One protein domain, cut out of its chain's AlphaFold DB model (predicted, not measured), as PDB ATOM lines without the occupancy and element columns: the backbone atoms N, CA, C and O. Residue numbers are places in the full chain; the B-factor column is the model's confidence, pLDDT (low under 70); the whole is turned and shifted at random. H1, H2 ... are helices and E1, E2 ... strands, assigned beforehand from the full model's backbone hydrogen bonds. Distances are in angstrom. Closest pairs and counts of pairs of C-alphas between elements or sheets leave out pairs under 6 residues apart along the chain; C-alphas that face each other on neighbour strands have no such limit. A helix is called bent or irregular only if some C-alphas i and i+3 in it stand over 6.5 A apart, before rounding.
ATOM      1  N   VAL A   2      37.863  -5.092 -30.558       60.50
ATOM      2  CA  VAL A   2      38.674  -5.836 -29.557       60.50
ATOM      3  C   VAL A   2      39.751  -6.755 -30.161       60.50
ATOM      4  O   VAL A   2      40.930  -6.580 -29.865       60.50
ATOM      5  N   ALA A   3      39.381  -7.661 -31.075       60.25
ATOM      6  CA  ALA A   3      40.315  -8.600 -31.714       60.25
ATOM      7  C   ALA A   3      41.509  -7.928 -32.431       60.25
ATOM      8  O   ALA A   3      42.615  -8.467 -32.434       60.25
ATOM      9  N   LEU A   4      41.316  -6.731 -32.996       63.44
ATOM     10  CA  LEU A   4      42.366  -5.988 -33.698       63.44
ATOM     11  C   LEU A   4      43.317  -5.260 -32.731       63.44
ATOM     12  O   LEU A   4      44.504  -5.151 -33.019       63.44
ATOM     13  N   LEU A   5      42.821  -4.807 -31.570       61.09
ATOM     14  CA  LEU A   5      43.642  -4.160 -30.530       61.09
ATOM     15  C   LEU A   5      44.619  -5.140 -29.862       61.09
ATOM     16  O   LEU A   5      45.664  -4.718 -29.367       61.09
ATOM     17  N   VAL A   6      44.279  -6.434 -29.868       62.56
ATOM     18  CA  VAL A   6      45.107  -7.544 -29.358       62.56
ATOM     19  C   VAL A   6      46.025  -8.119 -30.448       62.56
ATOM     20  O   VAL A   6      47.072  -8.684 -30.143       62.56
ATOM     21  N   GLY A   7      45.689  -7.927 -31.729       55.44
ATOM     22  CA  GLY A   7      46.652  -7.993 -32.833       55.44
ATOM     23  C   GLY A   7      47.277  -9.364 -33.122       55.44
ATOM     24  O   GLY A   7      48.362  -9.412 -33.694       55.44
ATOM     25  N   GLY A   8      46.633 -10.465 -32.719       52.34
ATOM     26  CA  GLY A   8      46.994 -11.842 -33.098       52.34
ATOM     27  C   GLY A   8      48.326 -12.396 -32.562       52.34
ATOM     28  O   GLY A   8      48.624 -13.563 -32.797       52.34
ATOM     29  N   VAL A   9      49.129 -11.603 -31.843       48.91
ATOM     30  CA  VAL A   9      50.490 -11.975 -31.422       48.91
ATOM     31  C   VAL A   9      50.650 -11.792 -29.913       48.91
ATOM     32  O   VAL A   9      50.822 -10.677 -29.423       48.91
ATOM     33  N   ALA A  10      50.673 -12.905 -29.174       53.09
ATOM     34  CA  ALA A  10      50.723 -12.962 -27.704       53.09
ATOM     35  C   ALA A  10      52.019 -12.418 -27.045       53.09
ATOM     36  O   ALA A  10      52.231 -12.589 -25.847       53.09
ATOM     37  N   SER A  11      52.900 -11.778 -27.820       57.25
ATOM     38  CA  SER A  11      54.204 -11.242 -27.406       57.25
ATOM     39  C   SER A  11      54.467  -9.804 -27.894       57.25
ATOM     40  O   SER A  11      55.594  -9.311 -27.797       57.25
ATOM     41  N   GLY A  12      53.445  -9.122 -28.427       66.25
ATOM     42  CA  GLY A  12      53.543  -7.737 -28.896       66.25
ATOM     43  C   GLY A  12      53.614  -6.682 -27.772       66.25
ATOM     44  O   GLY A  12      53.370  -6.992 -26.605       66.25
ATOM     45  N   PRO A  13      53.932  -5.414 -28.101       76.81
ATOM     46  CA  PRO A  13      53.739  -4.291 -27.183       76.81
ATOM     47  C   PRO A  13      52.241  -4.058 -26.905       76.81
ATOM     48  O   PRO A  13      51.421  -4.374 -27.769       76.81
ATOM     49  N   PRO A  14      51.863  -3.473 -25.753       86.94
ATOM     50  CA  PRO A  14      50.463  -3.214 -25.433       86.94
ATOM     51  C   PRO A  14      49.834  -2.165 -26.364       86.94
ATOM     52  O   PRO A  14      50.524  -1.304 -26.921       86.94
ATOM     53  N   SER A  15      48.509  -2.200 -26.477       89.06
ATOM     54  CA  SER A  15      47.696  -1.123 -27.059       89.06
ATOM     55  C   SER A  15      47.164  -0.192 -25.961       89.06
ATOM     56  O   SER A  15      46.945  -0.629 -24.830       89.06
ATOM     57  N   LEU A  16      46.944   1.083 -26.285       90.25
ATOM     58  CA  LEU A  16      46.364   2.095 -25.394       90.25
ATOM     59  C   LEU A  16      44.979   2.507 -25.903       90.25
ATOM     60  O   LEU A  16      44.826   2.794 -27.089       90.25
ATOM     61  N   VAL A  17      44.000   2.605 -25.007       90.50
ATOM     62  CA  VAL A  17      42.692   3.220 -25.275       90.50
ATOM     63  C   VAL A  17      42.523   4.423 -24.353       90.50
ATOM     64  O   VAL A  17      42.604   4.296 -23.133       90.50
ATOM     65  N   VAL A  18      42.306   5.593 -24.942       87.81
ATOM     66  CA  VAL A  18      42.116   6.877 -24.265       87.81
ATOM     67  C   VAL A  18      40.631   7.216 -24.342       87.81
ATOM     68  O   VAL A  18      40.152   7.558 -25.420       87.81
ATOM     69  N   THR A  19      39.900   7.087 -23.235       85.19
ATOM     70  CA  THR A  19      38.426   7.135 -23.225       85.19
ATOM     71  C   THR A  19      37.859   7.775 -21.952       85.19
ATOM     72  O   THR A  19      38.402   7.551 -20.864       85.19
ATOM     73  N   PRO A  20      36.768   8.563 -22.042       77.56
ATOM     74  CA  PRO A  20      35.983   8.960 -20.874       77.56
ATOM     75  C   PRO A  20      35.137   7.799 -20.305       77.56
ATOM     76  O   PRO A  20      34.851   7.778 -19.110       77.56
ATOM     77  N   HIS A  21      34.795   6.796 -21.121       80.81
ATOM     78  CA  HIS A  21      33.838   5.720 -20.815       80.81
ATOM     79  C   HIS A  21      34.519   4.418 -20.367       80.81
ATOM     80  O   HIS A  21      34.120   3.324 -20.762       80.81
ATOM     81  N   VAL A  22      35.576   4.514 -19.552       81.38
ATOM     82  CA  VAL A  22      36.450   3.372 -19.196       81.38
ATOM     83  C   VAL A  22      35.670   2.155 -18.672       81.38
ATOM     84  O   VAL A  22      35.999   1.042 -19.057       81.38
ATOM     85  N   LEU A  23      34.615   2.351 -17.870       81.38
ATOM     86  CA  LEU A  23      33.780   1.259 -17.337       81.38
ATOM     87  C   LEU A  23      33.064   0.456 -18.442       81.38
ATOM     88  O   LEU A  23      32.929  -0.762 -18.336       81.38
ATOM     89  N   GLU A  24      32.622   1.120 -19.515       83.94
ATOM     90  CA  GLU A  24      31.978   0.461 -20.660       83.94
ATOM     91  C   GLU A  24      33.006  -0.360 -21.451       83.94
ATOM     92  O   GLU A  24      32.729  -1.485 -21.868       83.94
ATOM     93  N   TRP A  25      34.235   0.154 -21.570       85.25
ATOM     94  CA  TRP A  25      35.363  -0.581 -22.141       85.25
ATOM     95  C   TRP A  25      35.807  -1.764 -21.266       85.25
ATOM     96  O   TRP A  25      36.053  -2.840 -21.805       85.25
ATOM     97  N   GLU A  26      35.878  -1.613 -19.939       84.31
ATOM     98  CA  GLU A  26      36.155  -2.715 -19.005       84.31
ATOM     99  C   GLU A  26      35.121  -3.834 -19.152       84.31
ATOM    100  O   GLU A  26      35.506  -4.990 -19.322       84.31
ATOM    101  N   ALA A  27      33.826  -3.503 -19.178       84.88
ATOM    102  CA  ALA A  27      32.754  -4.473 -19.397       84.88
ATOM    103  C   ALA A  27      32.850  -5.149 -20.779       84.88
ATOM    104  O   ALA A  27      32.742  -6.374 -20.886       84.88
ATOM    105  N   ALA A  28      33.127  -4.378 -21.838       83.81
ATOM    106  CA  ALA A  28      33.313  -4.912 -23.184       83.81
ATOM    107  C   ALA A  28      34.509  -5.879 -23.269       83.81
ATOM    108  O   ALA A  28      34.410  -6.917 -23.924       83.81
ATOM    109  N   PHE A  29      35.621  -5.594 -22.585       83.50
ATOM    110  CA  PHE A  29      36.767  -6.504 -22.518       83.50
ATOM    111  C   PHE A  29      36.548  -7.694 -21.571       83.50
ATOM    112  O   PHE A  29      37.031  -8.781 -21.876       83.50
ATOM    113  N   ALA A  30      35.783  -7.541 -20.485       79.94
ATOM    114  CA  ALA A  30      35.442  -8.629 -19.563       79.94
ATOM    115  C   ALA A  30      34.647  -9.762 -20.240       79.94
ATOM    116  O   ALA A  30      34.737 -10.913 -19.815       79.94
ATOM    117  N   SER A  31      33.948  -9.472 -21.346       75.50
ATOM    118  CA  SER A  31      33.332 -10.493 -22.209       75.50
ATOM    119  C   SER A  31      34.338 -11.429 -22.908       75.50
ATOM    120  O   SER A  31      33.941 -12.446 -23.476       75.50
ATOM    121  N   SER A  32      35.640 -11.112 -22.888       73.12
ATOM    122  CA  SER A  32      36.683 -11.825 -23.629       73.12
ATOM    123  C   SER A  32      37.809 -12.321 -22.715       73.12
ATOM    124  O   SER A  32      38.786 -11.626 -22.440       73.12
ATOM    125  N   SER A  33      37.710 -13.588 -22.304       66.94
ATOM    126  CA  SER A  33      38.650 -14.270 -21.395       66.94
ATOM    127  C   SER A  33      40.113 -14.333 -21.871       66.94
ATOM    128  O   SER A  33      41.003 -14.659 -21.087       66.94
ATOM    129  N   SER A  34      40.395 -14.007 -23.137       76.19
ATOM    130  CA  SER A  34      41.748 -13.988 -23.710       76.19
ATOM    131  C   SER A  34      42.481 -12.646 -23.555       76.19
ATOM    132  O   SER A  34      43.687 -12.565 -23.826       76.19
ATOM    133  N   VAL A  35      41.799 -11.577 -23.123       80.38
ATOM    134  CA  VAL A  35      42.343 -10.212 -23.143       80.38
ATOM    135  C   VAL A  35      42.674  -9.712 -21.739       80.38
ATOM    136  O   VAL A  35      41.798  -9.350 -20.963       80.38
ATOM    137  N   ARG A  36      43.970  -9.621 -21.417       84.69
ATOM    138  CA  ARG A  36      44.424  -9.013 -20.157       84.69
ATOM    139  C   ARG A  36      44.420  -7.490 -20.289       84.69
ATOM    140  O   ARG A  36      45.209  -6.940 -21.061       84.69
ATOM    141  N   VAL A  37      43.546  -6.826 -19.536       86.94
ATOM    142  CA  VAL A  37      43.346  -5.369 -19.556       86.94
ATOM    143  C   VAL A  37      43.721  -4.758 -18.209       86.94
ATOM    144  O   VAL A  37      43.539  -5.392 -17.173       86.94
ATOM    145  N   VAL A  38      44.273  -3.540 -18.215       87.75
ATOM    146  CA  VAL A  38      44.545  -2.756 -16.998       87.75
ATOM    147  C   VAL A  38      44.067  -1.321 -17.180       87.75
ATOM    148  O   VAL A  38      44.506  -0.628 -18.099       87.75
ATOM    149  N   SER A  39      43.222  -0.861 -16.261       88.19
ATOM    150  CA  SER A  39      42.718   0.514 -16.229       88.19
ATOM    151  C   SER A  39      43.666   1.424 -15.461       88.19
ATOM    152  O   SER A  39      43.847   1.315 -14.250       88.19
ATOM    153  N   TYR A  40      44.314   2.308 -16.207       87.25
ATOM    154  CA  TYR A  40      45.354   3.219 -15.775       87.25
ATOM    155  C   TYR A  40      44.765   4.567 -15.357       87.25
ATOM    156  O   TYR A  40      44.561   5.483 -16.155       87.25
ATOM    157  N   TRP A  41      44.478   4.660 -14.065       79.38
ATOM    158  CA  TRP A  41      43.873   5.806 -13.390       79.38
ATOM    159  C   TRP A  41      44.199   5.745 -11.889       79.38
ATOM    160  O   TRP A  41      45.102   5.018 -11.480       79.38
ATOM    161  N   GLY A  42      43.501   6.516 -11.055       77.94
ATOM    162  CA  GLY A  42      43.793   6.594  -9.621       77.94
ATOM    163  C   GLY A  42      44.973   7.520  -9.313       77.94
ATOM    164  O   GLY A  42      45.290   8.432 -10.085       77.94
ATOM    165  N   ARG A  43      45.600   7.340  -8.147       78.19
ATOM    166  CA  ARG A  43      46.650   8.235  -7.636       78.19
ATOM    167  C   ARG A  43      47.983   7.966  -8.349       78.19
ATOM    168  O   ARG A  43      48.216   6.847  -8.798       78.19
ATOM    169  N   PRO A  44      48.906   8.946  -8.428       77.25
ATOM    170  CA  PRO A  44      50.203   8.753  -9.087       77.25
ATOM    171  C   PRO A  44      51.022   7.572  -8.543       77.25
ATOM    172  O   PRO A  44      51.750   6.937  -9.302       77.25
ATOM    173  N   ASP A  45      50.882   7.256  -7.253       76.94
ATOM    174  CA  ASP A  45      51.538   6.113  -6.612       76.94
ATOM    175  C   ASP A  45      50.947   4.767  -7.094       76.94
ATOM    176  O   ASP A  45      51.699   3.855  -7.446       76.94
ATOM    177  N   ASP A  46      49.618   4.680  -7.231       80.00
ATOM    178  CA  ASP A  46      48.904   3.527  -7.805       80.00
ATOM    179  C   ASP A  46      49.307   3.329  -9.280       80.00
ATOM    180  O   ASP A  46      49.688   2.236  -9.708       80.00
ATOM    181  N   ARG A  47      49.319   4.425 -10.054       86.06
ATOM    182  CA  ARG A  47      49.741   4.440 -11.464       86.06
ATOM    183  C   ARG A  47      51.194   3.988 -11.623       86.06
ATOM    184  O   ARG A  47      51.497   3.212 -12.528       86.06
ATOM    185  N   LYS A  48      52.092   4.396 -10.720       81.88
ATOM    186  CA  LYS A  48      53.492   3.941 -10.691       81.88
ATOM    187  C   LYS A  48      53.605   2.426 -10.485       81.88
ATOM    188  O   LYS A  48      54.443   1.804 -11.136       81.88
ATOM    189  N   LEU A  49      52.763   1.825  -9.638       80.69
ATOM    190  CA  LEU A  49      52.694   0.366  -9.490       80.69
ATOM    191  C   LEU A  49      52.165  -0.296 -10.771       80.69
ATOM    192  O   LEU A  49      52.777  -1.247 -11.260       80.69
ATOM    193  N   MET A  50      51.098   0.238 -11.375       82.88
ATOM    194  CA  MET A  50      50.512  -0.305 -12.610       82.88
ATOM    195  C   MET A  50      51.504  -0.367 -13.780       82.88
ATOM    196  O   MET A  50      51.522  -1.363 -14.505       82.88
ATOM    197  N   ARG A  51      52.390   0.631 -13.923       83.62
ATOM    198  CA  ARG A  51      53.454   0.649 -14.953       83.62
ATOM    199  C   ARG A  51      54.388  -0.562 -14.884       83.62
ATOM    200  O   ARG A  51      54.928  -0.968 -15.911       83.62
ATOM    201  N   THR A  52      54.571  -1.168 -13.706       77.06
ATOM    202  CA  THR A  52      55.421  -2.367 -13.557       77.06
ATOM    203  C   THR A  52      54.852  -3.584 -14.296       77.06
ATOM    204  O   THR A  52      55.607  -4.454 -14.719       77.06
ATOM    205  N   MET A  53      53.536  -3.622 -14.542       71.38
ATOM    206  CA  MET A  53      52.871  -4.704 -15.279       71.38
ATOM    207  C   MET A  53      53.050  -4.603 -16.806       71.38
ATOM    208  O   MET A  53      52.757  -5.557 -17.529       71.38
ATOM    209  N   TRP A  54      53.533  -3.465 -17.320       75.50
ATOM    210  CA  TRP A  54      53.643  -3.210 -18.762       75.50
ATOM    211  C   TRP A  54      54.875  -3.854 -19.423       75.50
ATOM    212  O   TRP A  54      54.919  -3.949 -20.651       75.50
ATOM    213  N   ARG A  55      55.896  -4.278 -18.658       63.91
ATOM    214  CA  ARG A  55      57.155  -4.841 -19.190       63.91
ATOM    215  C   ARG A  55      57.742  -5.942 -18.281       63.91
ATOM    216  O   ARG A  55      58.050  -5.634 -17.134       63.91
ATOM    217  N   PRO A  56      58.009  -7.164 -18.791       55.84
ATOM    218  CA  PRO A  56      57.492  -7.720 -20.049       55.84
ATOM    219  C   PRO A  56      55.949  -7.744 -20.033       55.84
ATOM    220  O   PRO A  56      55.369  -7.763 -18.947       55.84
ATOM    221  N   PRO A  57      55.271  -7.687 -21.194       57.38
ATOM    222  CA  PRO A  57      53.850  -7.347 -21.263       57.38
ATOM    223  C   PRO A  57      52.944  -8.418 -20.633       57.38
ATOM    224  O   PRO A  57      52.485  -9.357 -21.282       57.38
ATOM    225  N   ARG A  58      52.611  -8.231 -19.350       68.31
ATOM    226  CA  ARG A  58      51.532  -8.968 -18.672       68.31
ATOM    227  C   ARG A  58      50.145  -8.456 -19.080       68.31
ATOM    228  O   ARG A  58      49.150  -9.058 -18.696       68.31
ATOM    229  N   VAL A  59      50.078  -7.400 -19.888       80.94
ATOM    230  CA  VAL A  59      48.866  -6.671 -20.285       80.94
ATOM    231  C   VAL A  59      48.824  -6.550 -21.811       80.94
ATOM    232  O   VAL A  59      49.848  -6.257 -22.423       80.94
ATOM    233  N   HIS A  60      47.655  -6.764 -22.418       85.00
ATOM    234  CA  HIS A  60      47.413  -6.573 -23.854       85.00
ATOM    235  C   HIS A  60      46.873  -5.164 -24.152       85.00
ATOM    236  O   HIS A  60      47.312  -4.529 -25.110       85.00
ATOM    237  N   VAL A  61      45.952  -4.659 -23.320       87.88
ATOM    238  CA  VAL A  61      45.338  -3.330 -23.481       87.88
ATOM    239  C   VAL A  61      45.421  -2.531 -22.181       87.88
ATOM    240  O   VAL A  61      45.098  -3.035 -21.107       87.88
ATOM    241  N   VAL A  62      45.835  -1.272 -22.282       90.19
ATOM    242  CA  VAL A  62      45.783  -0.291 -21.193       90.19
ATOM    243  C   VAL A  62      44.656   0.695 -21.488       90.19
ATOM    244  O   VAL A  62      44.636   1.287 -22.565       90.19
ATOM    245  N   LEU A  63      43.726   0.882 -20.552       90.31
ATOM    246  CA  LEU A  63      42.689   1.921 -20.641       90.31
ATOM    247  C   LEU A  63      43.154   3.149 -19.853       90.31
ATOM    248  O   LEU A  63      43.723   2.984 -18.783       90.31
ATOM    249  N   THR A  64      42.927   4.371 -20.329       88.81
ATOM    250  CA  THR A  64      43.255   5.602 -19.587       88.81
ATOM    251  C   THR A  64      42.208   6.683 -19.821       88.81
ATOM    252  O   THR A  64      41.702   6.849 -20.928       88.81
ATOM    253  N   HIS A  65      41.947   7.488 -18.793       84.25
ATOM    254  CA  HIS A  65      41.164   8.716 -18.937       84.25
ATOM    255  C   HIS A  65      42.003   9.812 -19.638       84.25
ATOM    256  O   HIS A  65      43.206   9.889 -19.349       84.25
ATOM    257  N   PRO A  66      41.431  10.701 -20.482       77.56
ATOM    258  CA  PRO A  66      42.168  11.797 -21.128       77.56
ATOM    259  C   PRO A  66      42.968  12.669 -20.143       77.56
ATOM    260  O   PRO A  66      44.165  12.878 -20.320       77.56
ATOM    261  N   GLN A  67      42.366  13.046 -19.011       76.50
ATOM    262  CA  GLN A  67      43.046  13.818 -17.955       76.50
ATOM    263  C   GLN A  67      44.239  13.076 -17.319       76.50
ATOM    264  O   GLN A  67      45.149  13.705 -16.780       76.50
ATOM    265  N   THR A  68      44.246  11.736 -17.337       80.56
ATOM    266  CA  THR A  68      45.383  10.930 -16.848       80.56
ATOM    267  C   THR A  68      46.479  10.827 -17.909       80.56
ATOM    268  O   THR A  68      47.663  10.873 -17.569       80.56
ATOM    269  N   LEU A  69      46.103  10.779 -19.193       80.94
ATOM    270  CA  LEU A  69      47.040  10.877 -20.311       80.94
ATOM    271  C   LEU A  69      47.795  12.216 -20.288       80.94
ATOM    272  O   LEU A  69      49.016  12.218 -20.392       80.94
ATOM    273  N   GLU A  70      47.113  13.345 -20.099       74.62
ATOM    274  CA  GLU A  70      47.761  14.666 -20.014       74.62
ATOM    275  C   GLU A  70      48.828  14.736 -18.911       74.62
ATOM    276  O   GLU A  70      49.935  15.237 -19.143       74.62
ATOM    277  N   GLN A  71      48.507  14.202 -17.727       76.62
ATOM    278  CA  GLN A  71      49.400  14.159 -16.565       76.62
ATOM    279  C   GLN A  71      50.657  13.322 -16.844       76.62
ATOM    280  O   GLN A  71      51.769  13.802 -16.619       76.62
ATOM    281  N   ASP A  72      50.480  12.105 -17.366       79.31
ATOM    282  CA  ASP A  72      51.523  11.069 -17.399       79.31
ATOM    283  C   ASP A  72      52.140  10.840 -18.794       79.31
ATOM    284  O   ASP A  72      53.002   9.972 -18.957       79.31
ATOM    285  N   ALA A  73      51.726  11.591 -19.823       70.88
ATOM    286  CA  ALA A  73      52.276  11.444 -21.171       70.88
ATOM    287  C   ALA A  73      53.771  11.762 -21.238       70.88
ATOM    288  O   ALA A  73      54.555  10.904 -21.646       70.88
ATOM    289  N   ALA A  74      54.161  12.958 -20.788       58.12
ATOM    290  CA  ALA A  74      55.551  13.397 -20.807       58.12
ATOM    291  C   ALA A  74      56.386  12.579 -19.811       58.12
ATOM    292  O   ALA A  74      56.307  12.787 -18.601       58.12
ATOM    293  N   GLY A  75      57.189  11.652 -20.334       68.69
ATOM    294  CA  GLY A  75      57.924  10.667 -19.543       68.69
ATOM    295  C   GLY A  75      57.302   9.273 -19.621       68.69
ATOM    296  O   GLY A  75      57.751   8.456 -20.423       68.69
ATOM    297  N   ASP A  76      56.316   8.970 -18.774       75.00
ATOM    298  CA  ASP A  76      55.864   7.591 -18.554       75.00
ATOM    299  C   ASP A  76      55.229   6.949 -19.803       75.00
ATOM    300  O   ASP A  76      55.761   5.947 -20.296       75.00
ATOM    301  N   LEU A  77      54.147   7.513 -20.358       79.81
ATOM    302  CA  LEU A  77      53.458   6.916 -21.519       79.81
ATOM    303  C   LEU A  77      54.233   7.113 -22.837       79.81
ATOM    304  O   LEU A  77      54.169   6.246 -23.709       79.81
ATOM    305  N   GLU A  78      55.000   8.200 -22.988       78.50
ATOM    306  CA  GLU A  78      55.899   8.422 -24.138       78.50
ATOM    307  C   GLU A  78      57.076   7.425 -24.181       78.50
ATOM    308  O   GLU A  78      57.559   7.079 -25.265       78.50
ATOM    309  N   SER A  79      57.528   6.917 -23.025       75.75
ATOM    310  CA  SER A  79      58.584   5.891 -22.958       75.75
ATOM    311  C   SER A  79      58.136   4.517 -23.476       75.75
ATOM    312  O   SER A  79      58.969   3.643 -23.754       75.75
ATOM    313  N   VAL A  80      56.824   4.299 -23.601       80.25
ATOM    314  CA  VAL A  80      56.229   3.070 -24.127       80.25
ATOM    315  C   VAL A  80      56.134   3.160 -25.652       80.25
ATOM    316  O   VAL A  80      55.846   4.208 -26.223       80.25
ATOM    317  N   LEU A  81      56.432   2.049 -26.330       84.81
ATOM    318  CA  LEU A  81      56.073   1.868 -27.732       84.81
ATOM    319  C   LEU A  81      54.741   1.125 -27.739       84.81
ATOM    320  O   LEU A  81      54.703  -0.037 -27.345       84.81
ATOM    321  N   TRP A  82      53.682   1.799 -28.158       85.50
ATOM    322  CA  TRP A  82      52.335   1.248 -28.238       85.50
ATOM    323  C   TRP A  82      52.120   0.548 -29.583       85.50
ATOM    324  O   TRP A  82      52.660   0.969 -30.612       85.50
ATOM    325  N   GLN A  83      51.316  -0.511 -29.598       85.75
ATOM    326  CA  GLN A  83      50.904  -1.154 -30.842       85.75
ATOM    327  C   GLN A  83      49.849  -0.284 -31.546       85.75
ATOM    328  O   GLN A  83      50.145   0.317 -32.583       85.75
ATOM    329  N   VAL A  84      48.673  -0.127 -30.931       87.00
ATOM    330  CA  VAL A  84      47.640   0.842 -31.331       87.00
ATOM    331  C   VAL A  84      47.452   1.882 -30.221       87.00
ATOM    332  O   VAL A  84      47.512   1.538 -29.043       87.00
ATOM    333  N   VAL A  85      47.222   3.145 -30.585       87.56
ATOM    334  CA  VAL A  85      46.662   4.175 -29.690       87.56
ATOM    335  C   VAL A  85      45.286   4.568 -30.220       87.56
ATOM    336  O   VAL A  85      45.192   5.166 -31.292       87.56
ATOM    337  N   THR A  86      44.234   4.233 -29.481       89.06
ATOM    338  CA  THR A  86      42.851   4.606 -29.794       89.06
ATOM    339  C   THR A  86      42.442   5.808 -28.951       89.06
ATOM    340  O   THR A  86      42.526   5.750 -27.727       89.06
ATOM    341  N   CYS A  87      41.975   6.875 -29.591       87.25
ATOM    342  CA  CYS A  87      41.305   8.004 -28.950       87.25
ATOM    343  C   CYS A  87      39.791   7.851 -29.133       87.25
ATOM    344  O   CYS A  87      39.325   7.699 -30.261       87.25
ATOM    345  N   ASP A  88      39.031   7.889 -28.043       85.38
ATOM    346  CA  ASP A  88      37.574   7.745 -28.024       85.38
ATOM    347  C   ASP A  88      36.911   9.108 -27.781       85.38
ATOM    348  O   ASP A  88      36.905   9.620 -26.660       85.38
ATOM    349  N   HIS A  89      36.396   9.709 -28.859       78.12
ATOM    350  CA  HIS A  89      35.642  10.964 -28.873       78.12
ATOM    351  C   HIS A  89      34.130  10.677 -28.930       78.12
ATOM    352  O   HIS A  89      33.403  11.117 -29.827       78.12
ATOM    353  N   THR A  90      33.651   9.924 -27.943       74.62
ATOM    354  CA  THR A  90      32.222   9.767 -27.656       74.62
ATOM    355  C   THR A  90      31.827  10.759 -26.553       74.62
ATOM    356  O   THR A  90      32.475  10.752 -25.501       74.62
ATOM    357  N   PRO A  91      30.801  11.617 -26.740       65.94
ATOM    358  CA  PRO A  91      30.414  12.604 -25.731       65.94
ATOM    359  C   PRO A  91      30.030  11.964 -24.382       65.94
ATOM    360  O   PRO A  91      29.612  10.802 -24.333       65.94
ATOM    361  N   PRO A  92      30.171  12.690 -23.257       60.53
ATOM    362  CA  PRO A  92      29.706  12.215 -21.958       60.53
ATOM    363  C   PRO A  92      28.172  12.125 -21.931       60.53
ATOM    364  O   PRO A  92      27.492  13.051 -22.353       60.53
ATOM    365  N   ARG A  93      27.606  11.061 -21.338       58.72
ATOM    366  CA  ARG A  93      26.141  10.843 -21.217       58.72
ATOM    367  C   ARG A  93      25.389  11.873 -20.340       58.72
ATOM    368  O   ARG A  93      24.224  11.659 -20.013       58.72
ATOM    369  N   ARG A  94      26.045  12.939 -19.874       53.97
ATOM    370  CA  ARG A  94      25.424  14.016 -19.084       53.97
ATOM    371  C   ARG A  94      25.192  15.222 -19.993       53.97
ATOM    372  O   ARG A  94      26.085  15.510 -20.786       53.97
ATOM    373  N   PRO A  95      24.070  15.953 -19.859       45.59
ATOM    374  CA  PRO A  95      23.888  17.206 -20.578       45.59
ATOM    375  C   PRO A  95      24.993  18.185 -20.167       45.59
ATOM    376  O   PRO A  95      25.048  18.626 -19.021       45.59
ATOM    377  N   VAL A  96      25.894  18.469 -21.104       46.47
ATOM    378  CA  VAL A  96      26.917  19.513 -20.989       46.47
ATOM    379  C   VAL A  96      26.209  20.846 -21.189       46.47
ATOM    380  O   VAL A  96      25.489  21.011 -22.176       46.47
ATOM    381  N   ASN A  97      26.379  21.796 -20.269       44.56
ATOM    382  CA  ASN A  97      25.723  23.089 -20.410       44.56
ATOM    383  C   ASN A  97      26.512  23.901 -21.458       44.56
ATOM    384  O   ASN A  97      27.566  24.451 -21.132       44.56
ATOM    385  N   ASP A  98      26.029  23.960 -22.713       44.06
ATOM    386  CA  ASP A  98      26.718  24.559 -23.886       44.06
ATOM    387  C   ASP A  98      27.247  26.000 -23.628       44.06
ATOM    388  O   ASP A  98      28.128  26.475 -24.343       44.06
ATOM    389  N   LYS A  99      26.739  26.700 -22.599       40.56
ATOM    390  CA  LYS A  99      27.138  28.063 -22.196       40.56
ATOM    391  C   LYS A  99      28.169  28.161 -21.059       40.56
ATOM    392  O   LYS A  99      28.715  29.245 -20.871       40.56
ATOM    393  N   GLU A 100      28.427  27.094 -20.298       35.81
ATOM    394  CA  GLU A 100      29.287  27.144 -19.096       35.81
ATOM    395  C   GLU A 100      30.427  26.120 -19.110       35.81
ATOM    396  O   GLU A 100      31.566  26.486 -18.820       35.81
ATOM    397  N   ASP A 101      30.149  24.864 -19.471       40.12
ATOM    398  CA  ASP A 101      31.143  23.780 -19.429       40.12
ATOM    399  C   ASP A 101      32.040  23.756 -20.679       40.12
ATOM    400  O   ASP A 101      33.235  23.460 -20.598       40.12
ATOM    401  N   GLY A 102      31.457  24.082 -21.840       45.25
ATOM    402  CA  GLY A 102      32.075  23.914 -23.154       45.25
ATOM    403  C   GLY A 102      32.147  22.452 -23.614       45.25
ATOM    404  O   GLY A 102      32.155  21.516 -22.814       45.25
ATOM    405  N   TYR A 103      32.214  22.234 -24.930       44.41
ATOM    406  CA  TYR A 103      32.488  20.894 -25.454       44.41
ATOM    407  C   TYR A 103      33.945  20.524 -25.117       44.41
ATOM    408  O   TYR A 103      34.836  21.336 -25.381       44.41
ATOM    409  N   PRO A 104      34.224  19.354 -24.513       51.88
ATOM    410  CA  PRO A 104      35.567  19.026 -24.050       51.88
ATOM    411  C   PRO A 104      36.562  18.955 -25.211       51.88
ATOM    412  O   PRO A 104      36.274  18.350 -26.246       51.88
ATOM    413  N   SER A 105      37.757  19.518 -25.002       53.50
ATOM    414  CA  SER A 105      38.872  19.470 -25.952       53.50
ATOM    415  C   SER A 105      39.050  18.051 -26.520       53.50
ATOM    416  O   SER A 105      39.129  17.112 -25.718       53.50
ATOM    417  N   PRO A 106      39.150  17.863 -27.854       62.50
ATOM    418  CA  PRO A 106      39.225  16.532 -28.454       62.50
ATOM    419  C   PRO A 106      40.292  15.662 -27.775       62.50
ATOM    420  O   PRO A 106      41.402  16.149 -27.572       62.50
ATOM    421  N   PRO A 107      40.057  14.370 -27.471       55.47
ATOM    422  CA  PRO A 107      40.946  13.560 -26.626       55.47
ATOM    423  C   PRO A 107      42.300  13.225 -27.282       55.47
ATOM    424  O   PRO A 107      43.082  12.437 -26.745       55.47
ATOM    425  N   TRP A 108      42.581  13.817 -28.448       61.25
ATOM    426  CA  TRP A 108      43.880  13.826 -29.105       61.25
ATOM    427  C   TRP A 108      44.636  15.172 -29.037       61.25
ATOM    428  O   TRP A 108      45.763  15.230 -29.528       61.25
ATOM    429  N   SER A 109      44.081  16.250 -28.464       55.22
ATOM    430  CA  SER A 109      44.822  17.510 -28.277       55.22
ATOM    431  C   SER A 109      45.975  17.364 -27.273       55.22
ATOM    432  O   SER A 109      46.106  16.357 -26.569       55.22
ATOM    433  N   GLY A 110      46.881  18.345 -27.259       59.59
ATOM    434  CA  GLY A 110      48.112  18.275 -26.483       59.59
ATOM    435  C   GLY A 110      48.951  17.027 -26.792       59.59
ATOM    436  O   GLY A 110      49.489  16.852 -27.886       59.59
ATOM    437  N   ARG A 111      49.129  16.168 -25.783       60.84
ATOM    438  CA  ARG A 111      50.210  15.166 -25.747       60.84
ATOM    439  C   ARG A 111      49.925  13.871 -26.515       60.84
ATOM    440  O   ARG A 111      50.862  13.166 -26.886       60.84
ATOM    441  N   ALA A 112      48.659  13.552 -26.784       65.00
ATOM    442  CA  ALA A 112      48.261  12.282 -27.398       65.00
ATOM    443  C   ALA A 112      48.898  12.053 -28.784       65.00
ATOM    444  O   ALA A 112      49.352  10.949 -29.094       65.00
ATOM    445  N   LEU A 113      49.005  13.110 -29.599       68.88
ATOM    446  CA  LEU A 113      49.637  13.048 -30.922       68.88
ATOM    447  C   LEU A 113      51.158  12.802 -30.867       68.88
ATOM    448  O   LEU A 113      51.735  12.387 -31.877       68.88
ATOM    449  N   GLY A 114      51.795  13.000 -29.709       68.62
ATOM    450  CA  GLY A 114      53.209  12.701 -29.463       68.62
ATOM    451  C   GLY A 114      53.497  11.241 -29.092       68.62
ATOM    452  O   GLY A 114      54.648  10.809 -29.188       68.62
ATOM    453  N   LEU A 115      52.481  10.453 -28.712       78.94
ATOM    454  CA  LEU A 115      52.679   9.063 -28.295       78.94
ATOM    455  C   LEU A 115      53.254   8.195 -29.422       78.94
ATOM    456  O   LEU A 115      52.782   8.209 -30.564       78.94
ATOM    457  N   ARG A 116      54.255   7.385 -29.062       78.12
ATOM    458  CA  ARG A 116      54.969   6.477 -29.965       78.12
ATOM    459  C   ARG A 116      54.136   5.221 -30.217       78.12
ATOM    460  O   ARG A 116      54.155   4.297 -29.409       78.12
ATOM    461  N   CYS A 117      53.430   5.175 -31.341       81.50
ATOM    462  CA  CYS A 117      52.539   4.076 -31.730       81.50
ATOM    463  C   CYS A 117      52.845   3.542 -33.140       81.50
ATOM    464  O   CYS A 117      53.362   4.291 -33.971       81.50
ATOM    465  N   ARG A 118      52.499   2.279 -33.450       78.94
ATOM    466  CA  ARG A 118      52.507   1.794 -34.851       78.94
ATOM    467  C   ARG A 118      51.285   2.267 -35.633       78.94
ATOM    468  O   ARG A 118      51.407   2.605 -36.805       78.94
ATOM    469  N   GLN A 119      50.121   2.269 -34.990       80.50
ATOM    470  CA  GLN A 119      48.863   2.770 -35.540       80.50
ATOM    471  C   GLN A 119      48.174   3.686 -34.528       80.50
ATOM    472  O   GLN A 119      48.347   3.530 -33.317       80.50
ATOM    473  N   ARG A 120      47.388   4.636 -35.032       84.25
ATOM    474  CA  ARG A 120      46.595   5.564 -34.228       84.25
ATOM    475  C   ARG A 120      45.191   5.644 -34.806       84.25
ATOM    476  O   ARG A 120      45.057   5.872 -36.005       84.25
ATOM    477  N   TRP A 121      44.178   5.434 -33.977       87.56
ATOM    478  CA  TRP A 121      42.773   5.390 -34.380       87.56
ATOM    479  C   TRP A 121      41.958   6.413 -33.601       87.56
ATOM    480  O   TRP A 121      42.207   6.637 -32.418       87.56
ATOM    481  N   LEU A 122      40.978   7.013 -34.268       85.81
ATOM    482  CA  LEU A 122      39.968   7.860 -33.656       85.81
ATOM    483  C   LEU A 122      38.622   7.150 -33.780       85.81
ATOM    484  O   LEU A 122      38.232   6.758 -34.877       85.81
ATOM    485  N   MET A 123      37.928   7.002 -32.660       85.69
ATOM    486  CA  MET A 123      36.499   6.720 -32.630       85.69
ATOM    487  C   MET A 123      35.764   8.043 -32.460       85.69
ATOM    488  O   MET A 123      36.057   8.797 -31.536       85.69
ATOM    489  N   LEU A 124      34.837   8.319 -33.369       82.38
ATOM    490  CA  LEU A 124      34.042   9.538 -33.412       82.38
ATOM    491  C   LEU A 124      32.570   9.127 -33.321       82.38
ATOM    492  O   LEU A 124      32.132   8.292 -34.113       82.38
ATOM    493  N   SER A 125      31.826   9.672 -32.356       81.12
ATOM    494  CA  SER A 125      30.366   9.503 -32.321       81.12
ATOM    495  C   SER A 125      29.711  10.238 -33.495       81.12
ATOM    496  O   SER A 125      30.238  11.241 -33.972       81.12
ATOM    497  N   THR A 126      28.535   9.789 -33.928       79.25
ATOM    498  CA  THR A 126      27.679  10.549 -34.854       79.25
ATOM    499  C   THR A 126      27.186  11.865 -34.243       79.25
ATOM    500  O   THR A 126      26.936  12.814 -34.972       79.25
ATOM    501  N   GLU A 127      27.150  11.956 -32.910       73.50
ATOM    502  CA  GLU A 127      26.790  13.149 -32.121       73.50
ATOM    503  C   GLU A 127      28.002  14.060 -31.794       73.50
ATOM    504  O   GLU A 127      27.931  14.943 -30.930       73.50
ATOM    505  N   ALA A 128      29.167  13.812 -32.402       70.44
ATOM    506  CA  ALA A 128      30.402  14.511 -32.065       70.44
ATOM    507  C   ALA A 128      30.525  15.870 -32.783       70.44
ATOM    508  O   ALA A 128      30.935  15.935 -33.942       70.44
ATOM    509  N   LYS A 129      30.260  16.962 -32.053       74.88
ATOM    510  CA  LYS A 129      30.519  18.353 -32.471       74.88
ATOM    511  C   LYS A 129      32.035  18.578 -32.702       74.88
ATOM    512  O   LYS A 129      32.761  18.890 -31.760       74.88
ATOM    513  N   VAL A 130      32.540  18.359 -33.926       77.25
ATOM    514  CA  VAL A 130      33.983  18.430 -34.262       77.25
ATOM    515  C   VAL A 130      34.233  19.058 -35.631       77.25
ATOM    516  O   VAL A 130      33.699  18.608 -36.633       77.25
ATOM    517  N   ASP A 131      35.140  20.031 -35.707       81.69
ATOM    518  CA  ASP A 131      35.581  20.636 -36.970       81.69
ATOM    519  C   ASP A 131      36.408  19.659 -37.847       81.69
ATOM    520  O   ASP A 131      37.353  19.015 -37.373       81.69
ATOM    521  N   LEU A 132      36.102  19.581 -39.151       80.69
ATOM    522  CA  LEU A 132      36.782  18.718 -40.133       80.69
ATOM    523  C   LEU A 132      38.305  18.929 -40.174       80.69
ATOM    524  O   LEU A 132      39.063  17.986 -40.424       80.69
ATOM    525  N   ARG A 133      38.781  20.152 -39.915       80.06
ATOM    526  CA  ARG A 133      40.210  20.492 -39.880       80.06
ATOM    527  C   ARG A 133      40.902  19.757 -38.735       80.06
ATOM    528  O   ARG A 133      42.011  19.255 -38.912       80.06
ATOM    529  N   LEU A 134      40.238  19.592 -37.589       79.00
ATOM    530  CA  LEU A 134      40.771  18.842 -36.446       79.00
ATOM    531  C   LEU A 134      40.862  17.336 -36.725       79.00
ATOM    532  O   LEU A 134      41.807  16.692 -36.253       79.00
ATOM    533  N   LEU A 135      39.948  16.791 -37.535       80.44
ATOM    534  CA  LEU A 135      40.040  15.418 -38.045       80.44
ATOM    535  C   LEU A 135      41.225  15.269 -39.015       80.44
ATOM    536  O   LEU A 135      42.011  14.329 -38.887       80.44
ATOM    537  N   LEU A 136      41.441  16.233 -39.918       76.38
ATOM    538  CA  LEU A 136      42.635  16.259 -40.770       76.38
ATOM    539  C   LEU A 136      43.935  16.356 -39.947       76.38
ATOM    540  O   LEU A 136      44.898  15.650 -40.246       76.38
ATOM    541  N   HIS A 137      43.972  17.177 -38.894       76.50
ATOM    542  CA  HIS A 137      45.113  17.273 -37.975       76.50
ATOM    543  C   HIS A 137      45.395  15.945 -37.256       76.50
ATOM    544  O   HIS A 137      46.555  15.590 -37.065       76.50
ATOM    545  N   PHE A 138      44.361  15.173 -36.900       77.12
ATOM    546  CA  PHE A 138      44.535  13.835 -36.331       77.12
ATOM    547  C   PHE A 138      45.151  12.842 -37.329       77.12
ATOM    548  O   PHE A 138      46.071  12.097 -36.985       77.12
ATOM    549  N   VAL A 139      44.651  12.850 -38.569       72.19
ATOM    550  CA  VAL A 139      45.092  11.981 -39.674       72.19
ATOM    551  C   VAL A 139      46.517  12.309 -40.122       72.19
ATOM    552  O   VAL A 139      47.318  11.412 -40.388       72.19
ATOM    553  N   ALA A 140      46.837  13.598 -40.226       65.50
ATOM    554  CA  ALA A 140      48.073  14.103 -40.808       65.50
ATOM    555  C   ALA A 140      48.716  15.218 -39.949       65.50
ATOM    556  O   ALA A 140      48.943  16.323 -40.450       65.50
ATOM    557  N   PRO A 141      49.131  14.933 -38.694       64.50
ATOM    558  CA  PRO A 141      49.737  15.904 -37.763       64.50
ATOM    559  C   PRO A 141      51.139  16.397 -38.183       64.50
ATOM    560  O   PRO A 141      51.850  17.024 -37.408       64.50
ATOM    561  N   ALA A 142      51.571  16.080 -39.406       55.59
ATOM    562  CA  ALA A 142      52.769  16.623 -40.041       55.59
ATOM    563  C   ALA A 142      52.457  17.755 -41.046       55.59
ATOM    564  O   ALA A 142      53.392  18.346 -41.585       55.59
ATOM    565  N   LEU A 143      51.173  18.040 -41.324       53.81
ATOM    566  CA  LEU A 143      50.747  19.177 -42.153       53.81
ATOM    567  C   LEU A 143      50.789  20.503 -41.381       53.81
ATOM    568  O   LEU A 143      51.190  21.515 -41.947       53.81
ATOM    569  N   PHE A 144      50.422  20.478 -40.097       57.62
ATOM    570  CA  PHE A 144      50.333  21.646 -39.220       57.62
ATOM    571  C   PHE A 144      51.014  21.338 -37.884       57.62
ATOM    572  O   PHE A 144      50.827  20.256 -37.336       57.62
ATOM    573  N   ASP A 145      51.786  22.280 -37.342       48.53
ATOM    574  CA  ASP A 145      52.505  22.120 -36.070       48.53
ATOM    575  C   ASP A 145      51.687  22.520 -34.825       48.53
ATOM    576  O   ASP A 145      52.206  22.459 -33.710       48.53
ATOM    577  N   SER A 146      50.409  22.900 -34.980       55.97
ATOM    578  CA  SER A 146      49.475  23.059 -33.854       55.97
ATOM    579  C   SER A 146      47.992  22.961 -34.251       55.97
ATOM    580  O   SER A 146      47.603  23.260 -35.388       55.97
ATOM    581  N   LYS A 147      47.141  22.645 -33.260       61.25
ATOM    582  CA  LYS A 147      45.670  22.770 -33.327       61.25
ATOM    583  C   LYS A 147      45.262  24.158 -33.835       61.25
ATOM    584  O   LYS A 147      44.505  24.280 -34.790       61.25
ATOM    585  N   GLN A 148      45.842  25.194 -33.233       60.88
ATOM    586  CA  GLN A 148      45.571  26.608 -33.503       60.88
ATOM    587  C   GLN A 148      45.848  26.995 -34.968       60.88
ATOM    588  O   GLN A 148      45.021  27.643 -35.599       60.88
ATOM    589  N   LYS A 149      46.965  26.531 -35.546       61.72
ATOM    590  CA  LYS A 149      47.300  26.750 -36.965       61.72
ATOM    591  C   LYS A 149      46.383  25.984 -37.912       61.72
ATOM    592  O   LYS A 149      46.020  26.515 -38.954       61.72
ATOM    593  N   THR A 150      45.986  24.771 -37.535       69.88
ATOM    594  CA  THR A 150      45.018  23.976 -38.304       69.88
ATOM    595  C   THR A 150      43.645  24.662 -38.353       69.88
ATOM    596  O   THR A 150      42.994  24.649 -39.390       69.88
ATOM    597  N   MET A 151      43.226  25.294 -37.250       69.88
ATOM    598  CA  MET A 151      41.974  26.059 -37.167       69.88
ATOM    599  C   MET A 151      42.052  27.436 -37.834       69.88
ATOM    600  O   MET A 151      41.034  27.932 -38.293       69.88
ATOM    601  N   ALA A 152      43.225  28.070 -37.906       64.88
ATOM    602  CA  ALA A 152      43.387  29.313 -38.662       64.88
ATOM    603  C   ALA A 152      43.369  29.061 -40.181       64.88
ATOM    604  O   ALA A 152      42.694  29.792 -40.907       64.88
ATOM    605  N   TRP A 153      44.061  28.004 -40.631       64.81
ATOM    606  CA  TRP A 153      44.352  27.712 -42.038       64.81
ATOM    607  C   TRP A 153      43.151  27.905 -42.968       64.81
ATOM    608  O   TRP A 153      42.162  27.171 -42.894       64.81
ATOM    609  N   GLY A 154      43.283  28.874 -43.875       61.19
ATOM    610  CA  GLY A 154      42.352  29.080 -44.977       61.19
ATOM    611  C   GLY A 154      40.963  29.540 -44.546       61.19
ATOM    612  O   GLY A 154      40.041  29.458 -45.351       61.19
ATOM    613  N   THR A 155      40.774  30.036 -43.316       69.50
ATOM    614  CA  THR A 155      39.438  30.429 -42.819       69.50
ATOM    615  C   THR A 155      38.827  31.587 -43.617       69.50
ATOM    616  O   THR A 155      37.606  31.716 -43.683       69.50
ATOM    617  N   ALA A 156      39.650  32.387 -44.302       58.72
ATOM    618  CA  ALA A 156      39.181  33.388 -45.263       58.72
ATOM    619  C   ALA A 156      38.593  32.799 -46.568       58.72
ATOM    620  O   ALA A 156      37.994  33.536 -47.346       58.72
ATOM    621  N   ALA A 157      38.769  31.496 -46.807       58.12
ATOM    622  CA  ALA A 157      38.368  30.766 -48.010       58.12
ATOM    623  C   ALA A 157      37.638  29.439 -47.693       58.12
ATOM    624  O   ALA A 157      37.607  28.536 -48.526       58.12
ATOM    625  N   LEU A 158      37.051  29.305 -46.495       68.56
ATOM    626  CA  LEU A 158      36.123  28.216 -46.174       68.56
ATOM    627  C   LEU A 158      34.720  28.547 -46.690       68.56
ATOM    628  O   LEU A 158      33.825  28.916 -45.928       68.56
ATOM    629  N   ASP A 159      34.565  28.426 -48.005       71.31
ATOM    630  CA  ASP A 159      33.268  28.233 -48.648       71.31
ATOM    631  C   ASP A 159      32.864  26.743 -48.628       71.31
ATOM    632  O   ASP A 159      33.648  25.859 -48.257       71.31
ATOM    633  N   ASP A 160      31.627  26.450 -49.038       75.19
ATOM    634  CA  ASP A 160      31.099  25.082 -49.075       75.19
ATOM    635  C   ASP A 160      31.921  24.156 -49.994       75.19
ATOM    636  O   ASP A 160      32.008  22.951 -49.755       75.19
ATOM    637  N   VAL A 161      32.581  24.705 -51.020       75.19
ATOM    638  CA  VAL A 161      33.395  23.953 -51.989       75.19
ATOM    639  C   VAL A 161      34.719  23.512 -51.360       75.19
ATOM    640  O   VAL A 161      35.125  22.352 -51.501       75.19
ATOM    641  N   ALA A 162      35.382  24.398 -50.617       69.06
ATOM    642  CA  ALA A 162      36.581  24.102 -49.844       69.06
ATOM    643  C   ALA A 162      36.279  23.124 -48.697       69.06
ATOM    644  O   ALA A 162      37.021  22.156 -48.498       69.06
ATOM    645  N   VAL A 163      35.158  23.315 -47.994       78.94
ATOM    646  CA  VAL A 163      34.695  22.422 -46.920       78.94
ATOM    647  C   VAL A 163      34.361  21.024 -47.459       78.94
ATOM    648  O   VAL A 163      34.849  20.029 -46.918       78.94
ATOM    649  N   GLN A 164      33.639  20.913 -48.577       82.06
ATOM    650  CA  GLN A 164      33.338  19.622 -49.210       82.06
ATOM    651  C   GLN A 164      34.598  18.946 -49.791       82.06
ATOM    652  O   GLN A 164      34.726  17.716 -49.769       82.06
ATOM    653  N   SER A 165      35.582  19.727 -50.245       76.38
ATOM    654  CA  SER A 165      36.894  19.213 -50.665       76.38
ATOM    655  C   SER A 165      37.689  18.639 -49.484       76.38
ATOM    656  O   SER A 165      38.250  17.544 -49.586       76.38
ATOM    657  N   LEU A 166      37.688  19.331 -48.339       76.69
ATOM    658  CA  LEU A 166      38.276  18.861 -47.081       76.69
ATOM    659  C   LEU A 166      37.585  17.582 -46.577       76.69
ATOM    660  O   LEU A 166      38.263  16.611 -46.233       76.69
ATOM    661  N   ARG A 167      36.249  17.534 -46.621       85.62
ATOM    662  CA  ARG A 167      35.455  16.332 -46.334       85.62
ATOM    663  C   ARG A 167      35.892  15.152 -47.209       85.62
ATOM    664  O   ARG A 167      36.179  14.082 -46.677       85.62
ATOM    665  N   SER A 168      36.024  15.344 -48.526       81.00
ATOM    666  CA  SER A 168      36.468  14.294 -49.467       81.00
ATOM    667  C   SER A 168      37.889  13.783 -49.191       81.00
ATOM    668  O   SER A 168      38.201  12.630 -49.499       81.00
ATOM    669  N   ILE A 169      38.769  14.607 -48.607       77.62
ATOM    670  CA  ILE A 169      40.093  14.172 -48.138       77.62
ATOM    671  C   ILE A 169      39.953  13.266 -46.908       77.62
ATOM    672  O   ILE A 169      40.484  12.155 -46.910       77.62
ATOM    673  N   VAL A 170      39.231  13.722 -45.878       81.38
ATOM    674  CA  VAL A 170      39.069  12.997 -44.603       81.38
ATOM    675  C   VAL A 170      38.314  11.676 -44.808       81.38
ATOM    676  O   VAL A 170      38.719  10.642 -44.280       81.38
ATOM    677  N   GLN A 171      37.294  11.655 -45.670       85.44
ATOM    678  CA  GLN A 171      36.500  10.458 -45.970       85.44
ATOM    679  C   GLN A 171      37.342   9.273 -46.481       85.44
ATOM    680  O   GLN A 171      37.010   8.126 -46.201       85.44
ATOM    681  N   ARG A 172      38.469   9.521 -47.171       80.38
ATOM    682  CA  ARG A 172      39.358   8.471 -47.726       80.38
ATOM    683  C   ARG A 172      40.138   7.680 -46.671       80.38
ATOM    684  O   ARG A 172      40.816   6.718 -47.028       80.38
ATOM    685  N   VAL A 173      40.099   8.105 -45.409       77.81
ATOM    686  CA  VAL A 173      40.779   7.445 -44.280       77.81
ATOM    687  C   VAL A 173      39.834   7.079 -43.132       77.81
ATOM    688  O   VAL A 173      40.266   6.457 -42.162       77.81
ATOM    689  N   CYS A 174      38.553   7.435 -43.239       81.00
ATOM    690  CA  CYS A 174      37.510   7.029 -42.306       81.00
ATOM    691  C   CYS A 174      36.959   5.638 -42.658       81.00
ATOM    692  O   CYS A 174      36.961   5.225 -43.816       81.00
ATOM    693  N   VAL A 175      36.452   4.926 -41.650       80.31
ATOM    694  CA  VAL A 175      35.749   3.644 -41.805       80.31
ATOM    695  C   VAL A 175      34.510   3.682 -40.913       80.31
ATOM    696  O   VAL A 175      34.639   3.677 -39.692       80.31
ATOM    697  N   GLY A 176      33.324   3.759 -41.516       76.81
ATOM    698  CA  GLY A 176      32.050   3.930 -40.810       76.81
ATOM    699  C   GLY A 176      30.983   4.607 -41.685       76.81
ATOM    700  O   GLY A 176      31.244   4.853 -42.866       76.81
ATOM    701  N   PRO A 177      29.792   4.904 -41.130       75.50
ATOM    702  CA  PRO A 177      28.770   5.704 -41.807       75.50
ATOM    703  C   PRO A 177      29.238   7.153 -42.022       75.50
ATOM    704  O   PRO A 177      30.103   7.655 -41.303       75.50
ATOM    705  N   SER A 178      28.644   7.843 -43.000       80.31
ATOM    706  CA  SER A 178      28.976   9.248 -43.297       80.31
ATOM    707  C   SER A 178      28.493  10.223 -42.214       80.31
ATOM    708  O   SER A 178      29.086  11.280 -42.058       80.31
ATOM    709  N   GLU A 179      27.481   9.856 -41.425       84.75
ATOM    710  CA  GLU A 179      26.773  10.719 -40.462       84.75
ATOM    711  C   GLU A 179      27.692  11.540 -39.539       84.75
ATOM    712  O   GLU A 179      27.517  12.749 -39.420       84.75
ATOM    713  N   ALA A 180      28.725  10.925 -38.949       80.56
ATOM    714  CA  ALA A 180      29.688  11.631 -38.092       80.56
ATOM    715  C   ALA A 180      30.562  12.643 -38.864       80.56
ATOM    716  O   ALA A 180      31.049  13.624 -38.304       80.56
ATOM    717  N   LEU A 181      30.767  12.413 -40.164       84.88
ATOM    718  CA  LEU A 181      31.460  13.328 -41.067       84.88
ATOM    719  C   LEU A 181      30.513  14.417 -41.603       84.88
ATOM    720  O   LEU A 181      30.962  15.532 -41.844       84.88
ATOM    721  N   ASP A 182      29.216  14.133 -41.755       86.81
ATOM    722  CA  ASP A 182      28.174  15.124 -42.053       86.81
ATOM    723  C   ASP A 182      27.958  16.096 -40.880       86.81
ATOM    724  O   ASP A 182      27.910  17.307 -41.098       86.81
ATOM    725  N   GLU A 183      27.925  15.597 -39.639       85.50
ATOM    726  CA  GLU A 183      27.949  16.416 -38.416       85.50
ATOM    727  C   GLU A 183      29.195  17.311 -38.387       85.50
ATOM    728  O   GLU A 183      29.083  18.533 -38.295       85.50
ATOM    729  N   ALA A 184      30.382  16.728 -38.594       83.44
ATOM    730  CA  ALA A 184      31.622  17.496 -38.655       83.44
ATOM    731  C   ALA A 184      31.633  18.544 -39.785       83.44
ATOM    732  O   ALA A 184      32.167  19.644 -39.619       83.44
ATOM    733  N   THR A 185      31.015  18.236 -40.930       86.12
ATOM    734  CA  THR A 185      30.860  19.174 -42.054       86.12
ATOM    735  C   THR A 185      30.003  20.370 -41.640       86.12
ATOM    736  O   THR A 185      30.452  21.506 -41.785       86.12
ATOM    737  N   ARG A 186      28.824  20.136 -41.044       84.88
ATOM    738  CA  ARG A 186      27.962  21.209 -40.515       84.88
ATOM    739  C   ARG A 186      28.675  22.042 -39.449       84.88
ATOM    740  O   ARG A 186      28.699  23.261 -39.565       84.88
ATOM    741  N   HIS A 187      29.334  21.406 -38.482       82.19
ATOM    742  CA  HIS A 187      30.079  22.099 -37.425       82.19
ATOM    743  C   HIS A 187      31.250  22.953 -37.960       82.19
ATOM    744  O   HIS A 187      31.671  23.913 -37.320       82.19
ATOM    745  N   THR A 188      31.793  22.631 -39.137       81.75
ATOM    746  CA  THR A 188      32.836  23.449 -39.789       81.75
ATOM    747  C   THR A 188      32.249  24.707 -40.451       81.75
ATOM    748  O   THR A 188      32.951  25.706 -40.602       81.75
ATOM    749  N   LEU A 189      30.965  24.683 -40.824       81.62
ATOM    750  CA  LEU A 189      30.243  25.802 -41.446       81.62
ATOM    751  C   LEU A 189      29.566  26.720 -40.413       81.62
ATOM    752  O   LEU A 189      29.559  27.937 -40.605       81.62
ATOM    753  N   ASP A 190      29.080  26.150 -39.305       80.06
ATOM    754  CA  ASP A 190      28.379  26.819 -38.189       80.06
ATOM    755  C   ASP A 190      29.292  27.714 -37.314       80.06
ATOM    756  O   ASP A 190      28.869  28.284 -36.311       80.06
ATOM    757  N   VAL A 191      30.564  27.875 -37.700       72.12
ATOM    758  CA  VAL A 191      31.521  28.780 -37.042       72.12
ATOM    759  C   VAL A 191      31.011  30.220 -37.114       72.12
ATOM    760  O   VAL A 191      30.873  30.787 -38.211       72.12
ATOM    761  N   THR A 192      30.780  30.809 -35.935       72.31
ATOM    762  CA  THR A 192      30.154  32.127 -35.761       72.31
ATOM    763  C   THR A 192      30.938  33.251 -36.441       72.31
ATOM    764  O   THR A 192      32.137  33.131 -36.703       72.31
ATOM    765  N   ALA A 193      30.278  34.381 -36.722       70.31
ATOM    766  CA  ALA A 193      30.919  35.528 -37.369       70.31
ATOM    767  C   ALA A 193      32.130  36.061 -36.573       70.31
ATOM    768  O   ALA A 193      33.169  36.352 -37.168       70.31
ATOM    769  N   ASP A 194      32.024  36.113 -35.242       66.94
ATOM    770  CA  ASP A 194      33.108  36.550 -34.358       66.94
ATOM    771  C   ASP A 194      34.280  35.556 -34.363       66.94
ATOM    772  O   ASP A 194      35.434  35.952 -34.534       66.94
ATOM    773  N   GLU A 195      34.014  34.250 -34.257       64.50
ATOM    774  CA  GLU A 195      35.066  33.229 -34.344       64.50
ATOM    775  C   GLU A 195      35.733  33.215 -35.720       64.50
ATOM    776  O   GLU A 195      36.959  33.138 -35.808       64.50
ATOM    777  N   ARG A 196      34.954  33.358 -36.797       71.19
ATOM    778  CA  ARG A 196      35.460  33.459 -38.171       71.19
ATOM    779  C   ARG A 196      36.365  34.679 -38.332       71.19
ATOM    780  O   ARG A 196      37.431  34.549 -38.927       71.19
ATOM    781  N   ALA A 197      36.009  35.823 -37.744       68.12
ATOM    782  CA  ALA A 197      36.844  37.023 -37.738       68.12
ATOM    783  C   ALA A 197      38.161  36.827 -36.958       68.12
ATOM    784  O   ALA A 197      39.224  37.215 -37.447       68.12
ATOM    785  N   VAL A 198      38.130  36.173 -35.789       65.38
ATOM    786  CA  VAL A 198      39.350  35.858 -35.017       65.38
ATOM    787  C   VAL A 198      40.245  34.863 -35.772       65.38
ATOM    788  O   VAL A 198      41.460  35.054 -35.844       65.38
ATOM    789  N   LEU A 199      39.671  33.827 -36.389       64.12
ATOM    790  CA  LEU A 199      40.421  32.852 -37.185       64.12
ATOM    791  C   LEU A 199      41.004  33.474 -38.469       64.12
ATOM    792  O   LEU A 199      42.164  33.213 -38.781       64.12
ATOM    793  N   MET A 200      40.270  34.356 -39.161       67.69
ATOM    794  CA  MET A 200      40.796  35.169 -40.272       67.69
ATOM    795  C   MET A 200      41.953  36.075 -39.820       67.69
ATOM    796  O   MET A 200      42.954  36.193 -40.527       67.69
ATOM    797  N   ALA A 201      41.861  36.689 -38.635       62.00
ATOM    798  CA  ALA A 201      42.951  37.491 -38.084       62.00
ATOM    799  C   ALA A 201      44.203  36.635 -37.813       62.00
ATOM    800  O   ALA A 201      45.313  37.051 -38.157       62.00
ATOM    801  N   LEU A 202      44.043  35.414 -37.290       56.78
ATOM    802  CA  LEU A 202      45.146  34.463 -37.119       56.78
ATOM    803  C   LEU A 202      45.753  34.012 -38.460       56.78
ATOM    804  O   LEU A 202      46.978  33.996 -38.573       56.78
ATOM    805  N   ASP A 203      44.935  33.714 -39.474       56.75
ATOM    806  CA  ASP A 203      45.367  33.332 -40.836       56.75
ATOM    807  C   ASP A 203      46.116  34.486 -41.545       56.75
ATOM    808  O   ASP A 203      47.051  34.262 -42.312       56.75
ATOM    809  N   SER A 204      45.785  35.743 -41.211       45.41
ATOM    810  CA  SER A 204      46.480  36.946 -41.704       45.41
ATOM    811  C   SER A 204      47.876  37.179 -41.094       45.41
ATOM    812  O   SER A 204      48.635  38.032 -41.568       45.41
ATOM    813  N   THR A 205      48.247  36.423 -40.055       41.94
ATOM    814  CA  THR A 205      49.561  36.529 -39.401       41.94
ATOM    815  C   THR A 205      50.651  36.026 -40.361       41.94
ATOM    816  O   THR A 205      50.531  34.922 -40.890       41.94
ATOM    817  N   PRO A 206      51.737  36.786 -40.623       34.44
ATOM    818  CA  PRO A 206      52.644  36.500 -41.734       34.44
ATOM    819  C   PRO A 206      53.266  35.095 -41.673       34.44
ATOM    820  O   PRO A 206      54.026  34.756 -40.764       34.44
ATOM    821  N   SER A 207      53.001  34.307 -42.718       37.34
ATOM    822  CA  SER A 207      53.167  32.846 -42.800       37.34
ATOM    823  C   SER A 207      54.612  32.304 -42.820       37.34
ATOM    824  O   SER A 207      54.845  31.136 -43.127       37.34
ATOM    825  N   ILE A 208      55.599  33.106 -42.406       32.66
ATOM    826  CA  ILE A 208      57.017  32.716 -42.271       32.66
ATOM    827  C   ILE A 208      57.252  31.633 -41.197       32.66
ATOM    828  O   ILE A 208      58.250  30.918 -41.257       32.66
ATOM    829  N   GLU A 209      56.326  31.464 -40.250       35.12
ATOM    830  CA  GLU A 209      56.356  30.392 -39.237       35.12
ATOM    831  C   GLU A 209      55.528  29.139 -39.601       35.12
ATOM    832  O   GLU A 209      55.465  28.212 -38.793       35.12
TER     833      GLU A 209
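AT A GLANCE: This is residues 2 to 209 of the 912 residues of an uncharacterized protein of Aphanomyces astaci (UniProt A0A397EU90). Two lobes adjoin: a twisted parallel sheet with H1 and H2 over one face and H4 over the other, and, beyond its edge strand E5, a cluster of helices in which H5 meets H6, H7 and H8, with H9 reaching only H6. A loop between E4 and E5 sticks out with residues 97 to 102. The 208 printed residues hold nine named helices and five named strands, in the order H1 E1 H2 E2 H3 E3 H4 E4 E5 H5 H6 H7 H8 H9; the sheet runs E2 E3 E1 E4 E5, and the class is mixed. The whole is compact, with a radius of gyration of the C-alphas of 18.6 A and spans of 51 by 36 by 35 A.

HOW THE PARTS SIT: H1, residues 2 to 6, lies over E1, residues 15 to 18, its height over the sheet 8.6 A; the closest C-alphas are those of Leu 5 and Ser 15, 6.1 A. H2, residues 22 to 30, is on the same face, at 8.8 A. E2, residues 37 to 40, pairs with E3, residues 61 to 64, with N 40 and O 63 2.7 A apart; E3 pairs with E1, with N 17 and O 62 2.8 A apart. H3, residues 44 to 54, joins E2 to E3 as a strand-helix-strand unit, two parallel neighbours with a helix between, its crossover right-handed. H4, residues 66 to 77, is on the opposite face to H2, and irregular: C-alphas 71 and 74 are 7.5 A apart. E4, residues 82 to 89, pairs with E1, N 18 to O 86 2.8 A, and with E5, residues 117 to 124, N 87 to O 121 2.8 A. H5, residues 132 to 139, is the hub and only grazes the sheet. It forms a hairpin with H6, residues 147 to 152, Arg 133 and Thr 150 having the closest C-alphas, 6.1 A. H7, residues 160 to 171, and H8, residues 179 to 189, form another, at a shallow tilt of 34.6 degrees, only just short of steep. H9, residues 193 to 203, touches H6, about perpendicular at 78 degrees; the closest C-alphas are those of Ala 152 and Leu 199, 4.8 A. Every O i to N i+4 pair is within hydrogen-bond range but in H3, 4 of 7, and H4, 4 of 8.

IN THESE COORDINATES: H1 begins at C-alpha 2, (38.674, -5.836, -29.557). E4 and E5 measure 19.3 A and 19.4 A, H7 15.9 A. H9 ends at C-alpha 203, (45.367, 33.332, -40.836).

THE WHOLE: The C-alphas farthest apart, of Ser 33 and Pro 206, are 56.5 A apart. The printed part has no cut; the link E4 to E5 is long. In this model 77 residues are under 70 in pLDDT, among them 91 to 114.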